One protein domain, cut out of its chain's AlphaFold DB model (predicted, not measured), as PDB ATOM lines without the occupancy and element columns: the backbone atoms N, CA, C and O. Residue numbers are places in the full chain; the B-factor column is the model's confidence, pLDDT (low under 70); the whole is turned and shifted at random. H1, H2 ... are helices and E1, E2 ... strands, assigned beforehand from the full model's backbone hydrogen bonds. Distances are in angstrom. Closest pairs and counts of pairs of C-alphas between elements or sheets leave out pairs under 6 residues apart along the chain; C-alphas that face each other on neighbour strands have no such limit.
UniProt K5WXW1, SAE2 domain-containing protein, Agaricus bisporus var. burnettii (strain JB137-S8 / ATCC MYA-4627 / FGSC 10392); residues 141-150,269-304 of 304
ATOM      1  N   ILE A 141     122.196 265.858 319.128       90.88
ATOM      2  CA  ILE A 141     122.148 264.411 318.820       90.88
ATOM      3  C   ILE A 141     123.413 263.962 318.081       90.88
ATOM      4  O   ILE A 141     124.050 262.992 318.475       90.88
ATOM      5  N   ASN A 142     123.836 264.726 317.071       91.06
ATOM      6  CA  ASN A 142     125.007 264.412 316.247       91.06
ATOM      7  C   ASN A 142     126.344 264.499 317.008       91.06
ATOM      8  O   ASN A 142     127.359 263.999 316.521       91.06
ATOM      9  N   SER A 143     126.367 265.160 318.173       92.56
ATOM     10  CA  SER A 143     127.546 265.200 319.046       92.56
ATOM     11  C   SER A 143     127.674 263.944 319.909       92.56
ATOM     12  O   SER A 143     128.791 263.509 320.164       92.56
ATOM     13  N   VAL A 144     126.545 263.339 320.298       94.00
ATOM     14  CA  VAL A 144     126.490 262.157 321.176       94.00
ATOM     15  C   VAL A 144     126.418 260.855 320.378       94.00
ATOM     16  O   VAL A 144     126.954 259.841 320.808       94.00
ATOM     17  N   TYR A 145     125.785 260.868 319.206       94.94
ATOM     18  CA  TYR A 145     125.531 259.678 318.398       94.94
ATOM     19  C   TYR A 145     126.047 259.838 316.963       94.94
ATOM     20  O   TYR A 145     126.080 260.929 316.388       94.94
ATOM     21  N   LYS A 146     126.452 258.719 316.360       95.31
ATOM     22  CA  LYS A 146     126.841 258.586 314.952       95.31
ATOM     23  C   LYS A 146     126.075 257.421 314.328       95.31
ATOM     24  O   LYS A 146     125.854 256.412 314.984       95.31
ATOM     25  N   ILE A 147     125.688 257.528 313.061       95.38
ATOM     26  CA  ILE A 147     125.047 256.417 312.342       95.38
ATOM     27  C   ILE A 147     126.051 255.270 312.174       95.38
ATOM     28  O   ILE A 147     127.213 255.519 311.842       95.38
ATOM     29  N   ASN A 148     125.605 254.029 312.391       94.50
ATOM     30  CA  ASN A 148     126.409 252.832 312.158       94.50
ATOM     31  C   ASN A 148     126.527 252.546 310.646       94.50
ATOM     32  O   ASN A 148     125.532 252.128 310.042       94.50
ATOM     33  N   PRO A 149     127.712 252.690 310.017       94.81
ATOM     34  CA  PRO A 149     127.850 252.479 308.578       94.81
ATOM     35  C   PRO A 149     127.535 251.041 308.152       94.81
ATOM     36  O   PRO A 149     126.946 250.834 307.096       94.81
ATOM     37  N   GLN A 150     127.834 250.046 308.995       92.25
ATOM     38  CA  GLN A 150     127.625 248.625 308.677       92.25
ATOM     39  C   GLN A 150     126.149 248.280 308.437       92.25
ATOM     40  O   GLN A 150     125.832 247.371 307.677       92.25
ATOM     41  N   PRO A 269     104.511 285.441 316.379       91.44
ATOM     42  CA  PRO A 269     103.950 284.923 317.617       91.44
ATOM     43  C   PRO A 269     104.052 285.966 318.730       91.44
ATOM     44  O   PRO A 269     105.005 286.754 318.787       91.44
ATOM     45  N   SER A 270     103.085 285.950 319.642       93.00
ATOM     46  CA  SER A 270     103.173 286.734 320.873       93.00
ATOM     47  C   SER A 270     104.338 286.252 321.749       93.00
ATOM     48  O   SER A 270     104.835 285.137 321.604       93.00
ATOM     49  N   THR A 271     104.801 287.072 322.696       91.19
ATOM     50  CA  THR A 271     105.911 286.685 323.591       91.19
ATOM     51  C   THR A 271     105.592 285.444 324.432       91.19
ATOM     52  O   THR A 271     106.492 284.652 324.705       91.19
ATOM     53  N   GLN A 272     104.326 285.248 324.808       92.19
ATOM     54  CA  GLN A 272     103.868 284.043 325.498       92.19
ATOM     55  C   GLN A 272     103.885 282.827 324.564       92.19
ATOM     56  O   GLN A 272     104.453 281.795 324.917       92.19
ATOM     57  N   GLU A 273     103.360 282.973 323.346       91.25
ATOM     58  CA  GLU A 273     103.389 281.913 322.332       91.25
ATOM     59  C   GLU A 273     104.819 281.510 321.967       91.25
ATOM     60  O   GLU A 273     105.090 280.331 321.785       91.25
ATOM     61  N   VAL A 274     105.767 282.452 321.912       90.12
ATOM     62  CA  VAL A 274     107.190 282.142 321.693       90.12
ATOM     63  C   VAL A 274     107.726 281.208 322.777       90.12
ATOM     64  O   VAL A 274     108.498 280.301 322.468       90.12
ATOM     65  N   ASN A 275     107.337 281.406 324.037       90.75
ATOM     66  CA  ASN A 275     107.782 280.542 325.128       90.75
ATOM     67  C   ASN A 275     107.195 279.135 324.995       90.75
ATOM     68  O   ASN A 275     107.950 278.168 325.057       90.75
ATOM     69  N   GLU A 276     105.899 279.027 324.698       91.56
ATOM     70  CA  GLU A 276     105.248 277.743 324.399       91.56
ATOM     71  C   GLU A 276     105.882 277.065 323.170       91.56
ATOM     72  O   GLU A 276     106.036 275.841 323.124       91.56
ATOM     73  N   ILE A 277     106.302 277.862 322.179       90.94
ATOM     74  CA  ILE A 277     107.000 277.376 320.990       90.94
ATOM     75  C   ILE A 277     108.409 276.862 321.319       90.94
ATOM     76  O   ILE A 277     108.893 275.884 320.750       90.94
ATOM     77  N   ASN A 278     109.093 277.484 322.266       90.00
ATOM     78  CA  ASN A 278     110.395 276.988 322.692       90.00
ATOM     79  C   ASN A 278     110.253 275.704 323.519       90.00
ATOM     80  O   ASN A 278     110.963 274.737 323.252       90.00
ATOM     81  N   GLU A 279     109.296 275.656 324.446       92.12
ATOM     82  CA  GLU A 279     109.049 274.495 325.308       92.12
ATOM     83  C   GLU A 279     108.703 273.242 324.493       92.12
ATOM     84  O   GLU A 279     109.397 272.228 324.559       92.12
ATOM     85  N   ARG A 280     107.698 273.320 323.618       92.19
ATOM     86  CA  ARG A 280     107.333 272.185 322.756       92.19
ATOM     87  C   ARG A 280     108.451 271.819 321.765       92.19
ATOM     88  O   ARG A 280     108.558 270.661 321.357       92.19
ATOM     89  N   ALA A 281     109.304 272.766 321.352       91.12
ATOM     90  CA  ALA A 281     110.464 272.447 320.512       91.12
ATOM     91  C   ALA A 281     111.505 271.633 321.294       91.12
ATOM     92  O   ALA A 281     112.072 270.674 320.761       91.12
ATOM     93  N   GLU A 282     111.709 271.961 322.571       91.00
ATOM     94  CA  GLU A 282     112.533 271.177 323.486       91.00
ATOM     95  C   GLU A 282     111.948 269.776 323.708       91.00
ATOM     96  O   GLU A 282     112.686 268.795 323.605       91.00
ATOM     97  N   GLU A 283     110.633 269.645 323.902       92.75
ATOM     98  CA  GLU A 283     109.964 268.340 324.008       92.75
ATOM     99  C   GLU A 283     110.168 267.479 322.755       92.75
ATOM    100  O   GLU A 283     110.512 266.296 322.850       92.75
ATOM    101  N   MET A 284     110.010 268.061 321.561       92.12
ATOM    102  CA  MET A 284     110.264 267.355 320.306       92.12
ATOM    103  C   MET A 284     111.725 266.917 320.175       92.12
ATOM    104  O   MET A 284     111.997 265.798 319.730       92.12
ATOM    105  N   HIS A 285     112.672 267.772 320.572       91.31
ATOM    106  CA  HIS A 285     114.085 267.410 320.605       91.31
ATOM    107  C   HIS A 285     114.331 266.248 321.567       91.31
ATOM    108  O   HIS A 285     114.967 265.269 321.177       91.31
ATOM    109  N   GLN A 286     113.788 266.305 322.785       92.50
ATOM    110  CA  GLN A 286     113.901 265.224 323.764       92.50
ATOM    111  C   GLN A 286     113.290 263.918 323.248       92.50
ATOM    112  O   GLN A 286     113.900 262.860 323.396       92.50
ATOM    113  N   ARG A 287     112.118 263.969 322.601       92.94
ATOM    114  CA  ARG A 287     111.496 262.794 321.972       92.94
ATOM    115  C   ARG A 287     112.424 262.176 320.930       92.94
ATOM    116  O   ARG A 287     112.683 260.977 320.990       92.94
ATOM    117  N   LYS A 288     112.997 262.998 320.047       92.44
ATOM    118  CA  LYS A 288     113.956 262.542 319.032       92.44
ATOM    119  C   LYS A 288     115.212 261.926 319.658       92.44
ATOM    120  O   LYS A 288     115.713 260.926 319.157       92.44
ATOM    121  N   PHE A 289     115.706 262.484 320.763       93.56
ATOM    122  CA  PHE A 289     116.813 261.893 321.522       93.56
ATOM    123  C   PHE A 289     116.474 260.492 322.037       93.56
ATOM    124  O   PHE A 289     117.252 259.569 321.809       93.56
ATOM    125  N   ARG A 290     115.308 260.324 322.674       93.94
ATOM    126  CA  ARG A 290     114.850 259.021 323.186       93.94
ATOM    127  C   ARG A 290     114.670 257.996 322.063       93.94
ATOM    128  O   ARG A 290     114.967 256.821 322.248       93.94
ATOM    129  N   GLU A 291     114.179 258.421 320.902       92.12
ATOM    130  CA  GLU A 291     114.050 257.554 319.723       92.12
ATOM    131  C   GLU A 291     115.417 257.088 319.213       92.12
ATOM    132  O   GLU A 291     115.622 255.888 319.032       92.12
ATOM    133  N   VAL A 292     116.375 258.007 319.058       93.94
ATOM    134  CA  VAL A 292     117.746 257.677 318.633       93.94
ATOM    135  C   VAL A 292     118.443 256.768 319.643       93.94
ATOM    136  O   VAL A 292     119.144 255.850 319.236       93.94
ATOM    137  N   GLU A 293     118.229 256.974 320.942       94.81
ATOM    138  CA  GLU A 293     118.762 256.107 321.998       94.81
ATOM    139  C   GLU A 293     118.217 254.673 321.884       94.81
ATOM    140  O   GLU A 293     118.999 253.727 321.789       94.81
ATOM    141  N   LYS A 294     116.896 254.504 321.732       93.19
ATOM    142  CA  LYS A 294     116.277 253.190 321.461       93.19
ATOM    143  C   LYS A 294     116.788 252.554 320.165       93.19
ATOM    144  O   LYS A 294     116.931 251.336 320.059       93.19
ATOM    145  N   GLU A 295     117.048 253.350 319.132       91.88
ATOM    146  CA  GLU A 295     117.636 252.851 317.885       91.88
ATOM    147  C   GLU A 295     119.127 252.507 318.019       91.88
ATOM    148  O   GLU A 295     119.614 251.613 317.314       91.88
ATOM    149  N   ALA A 296     119.852 253.185 318.910       93.81
ATOM    150  CA  ALA A 296     121.232 252.876 319.262       93.81
ATOM    151  C   ALA A 296     121.317 251.525 319.978       93.81
ATOM    152  O   ALA A 296     122.141 250.698 319.599       93.81
ATOM    153  N   GLU A 297     120.399 251.244 320.909       92.75
ATOM    154  CA  GLU A 297     120.253 249.921 321.540       92.75
ATOM    155  C   GLU A 297     119.978 248.824 320.504       92.75
ATOM    156  O   GLU A 297     120.531 247.728 320.564       92.75
ATOM    157  N   ARG A 298     119.177 249.139 319.476       90.06
ATOM    158  CA  ARG A 298     118.943 248.241 318.333       90.06
ATOM    159  C   ARG A 298     120.149 248.131 317.396       90.06
ATOM    160  O   ARG A 298     120.077 247.354 316.444       90.06
ATOM    161  N   GLY A 299     121.211 248.913 317.599       91.62
ATOM    162  CA  GLY A 299     122.472 248.908 316.850       91.62
ATOM    163  C   GLY A 299     122.500 249.764 315.578       91.62
ATOM    164  O   GLY A 299     123.425 249.625 314.774       91.62
ATOM    165  N   ARG A 300     121.470 250.587 315.316       91.06
ATOM    166  CA  ARG A 300     121.407 251.478 314.132       91.06
ATOM    167  C   ARG A 300     122.306 252.709 314.304       91.06
ATOM    168  O   ARG A 300     122.921 253.161 313.340       91.06
ATOM    169  N   TRP A 301     122.425 253.195 315.534       94.00
ATOM    170  CA  TRP A 301     123.337 254.267 315.929       94.00
ATOM    171  C   TRP A 301     124.436 253.728 316.848       94.00
ATOM    172  O   TRP A 301     124.245 252.738 317.546       94.00
ATOM    173  N   ILE A 302     125.589 254.387 316.835       94.25
ATOM    174  CA  ILE A 302     126.736 254.146 317.710       94.25
ATOM    175  C   ILE A 302     126.911 255.398 318.566       94.25
ATOM    176  O   ILE A 302     126.935 256.516 318.039       94.25
ATOM    177  N   ARG A 303     127.026 255.224 319.882       93.06
ATOM    178  CA  ARG A 303     127.363 256.314 320.800       93.06
ATOM    179  C   ARG A 303     128.823 256.721 320.587       93.06
ATOM    180  O   ARG A 303     129.682 255.852 320.463       93.06
ATOM    181  N   ARG A 304     129.071 258.023 320.466       88.31
ATOM    182  CA  ARG A 304     130.421 258.589 320.387       88.31
ATOM    183  C   ARG A 304     131.082 258.661 321.752       88.31
ATOM    184  O   ARG A 304     130.342 258.759 322.759       88.31
TER     185      ARG A 304
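What this domain is: This is residues 141 to 150 and 269 to 304 of the 304 residues of the protein "SAE2 domain-containing protein" of Agaricus bisporus var. burnettii (strain JB137-S8 / ATCC MYA-4627 / FGSC 10392) (UniProt K5WXW1). One long, straight helix, H2, makes most of the length, and a small head sits beside its last residues: the short strands E1 and E2, paired side by side, with the one-turn helix H1 next to them. Most of the other part of H2, residues 271 to 276 and 278 to 284, sticks out from this head as a bare arm. The printed part has 46 residues, with two named helices and two named strands in the order H1, E1, H2, E2, and the two-stranded sheet E1 - E2 is antiparallel. The class is mostly helix. The whole is only just extended, close to loose, with a radius of gyration of the C-alphas of 14.5 A, and it spans 47 by 16 by 12 A.

Where its parts are: H1, residues 141 to 144, begins with C-alpha 141 at (122.148, 264.411, 318.820) and is 5.4 A long from first to last C-alpha. E1, residues 145 to 147, follows over a tight link with no residue between and is 6.9 A long. After the cut comes H2, residues 271 to 297, from C-alpha 271 at (105.911, 286.685, 323.591) to C-alpha 297 at (120.253, 249.921, 321.540), 39.5 A. E2, residues 301 to 303, is 6.6 A long and ends with C-alpha 303 at (127.363, 256.314, 320.800).

How they stand to each other: H1 and H2 are close but not clearly touching, with one pair of C-alphas within 8 A, those of Ile 141 and Phe 289, 6.5 A apart. H1 comes closest to E2 at the C-alphas of Val 144 and Arg 303, 5.9 A apart. E1 and E2 are antiparallel neighbours, with 146 degrees between their directions. The C-alphas of Lys 146 and Ile 302 face each other at 5.2 A, and two N and O pairs are within hydrogen-bond range: N 146 and O 302 at 2.8 A, N 302 and O 146 at 2.8 A. E1 and H2 are near each other, with 9 pairs of C-alphas within 10 A. H2 and E2 have 5 pairs of C-alphas within 8 A, the closest those of Ala 296 and Ile 302, 5.9 A apart. In H2 every O i to N i+4 pair is within hydrogen-bond range; H1 is too short for such a pair, and its one O i to N i+3 pair is within range.

The domain as a whole: The outline is a rod, and the two C-alphas farthest apart, those of Gln 150 and Ser 270, are 46.9 A apart. Residues 151 to 268 are not printed, and C-alphas 150 and 269 are 44.2 A apart across this cut. The link from E1 to H2 runs across it, while the link from H2 to E2 is tight, with 3 residues. The mean pLDDT of the printed part is 92.4, and no printed residue is under 70.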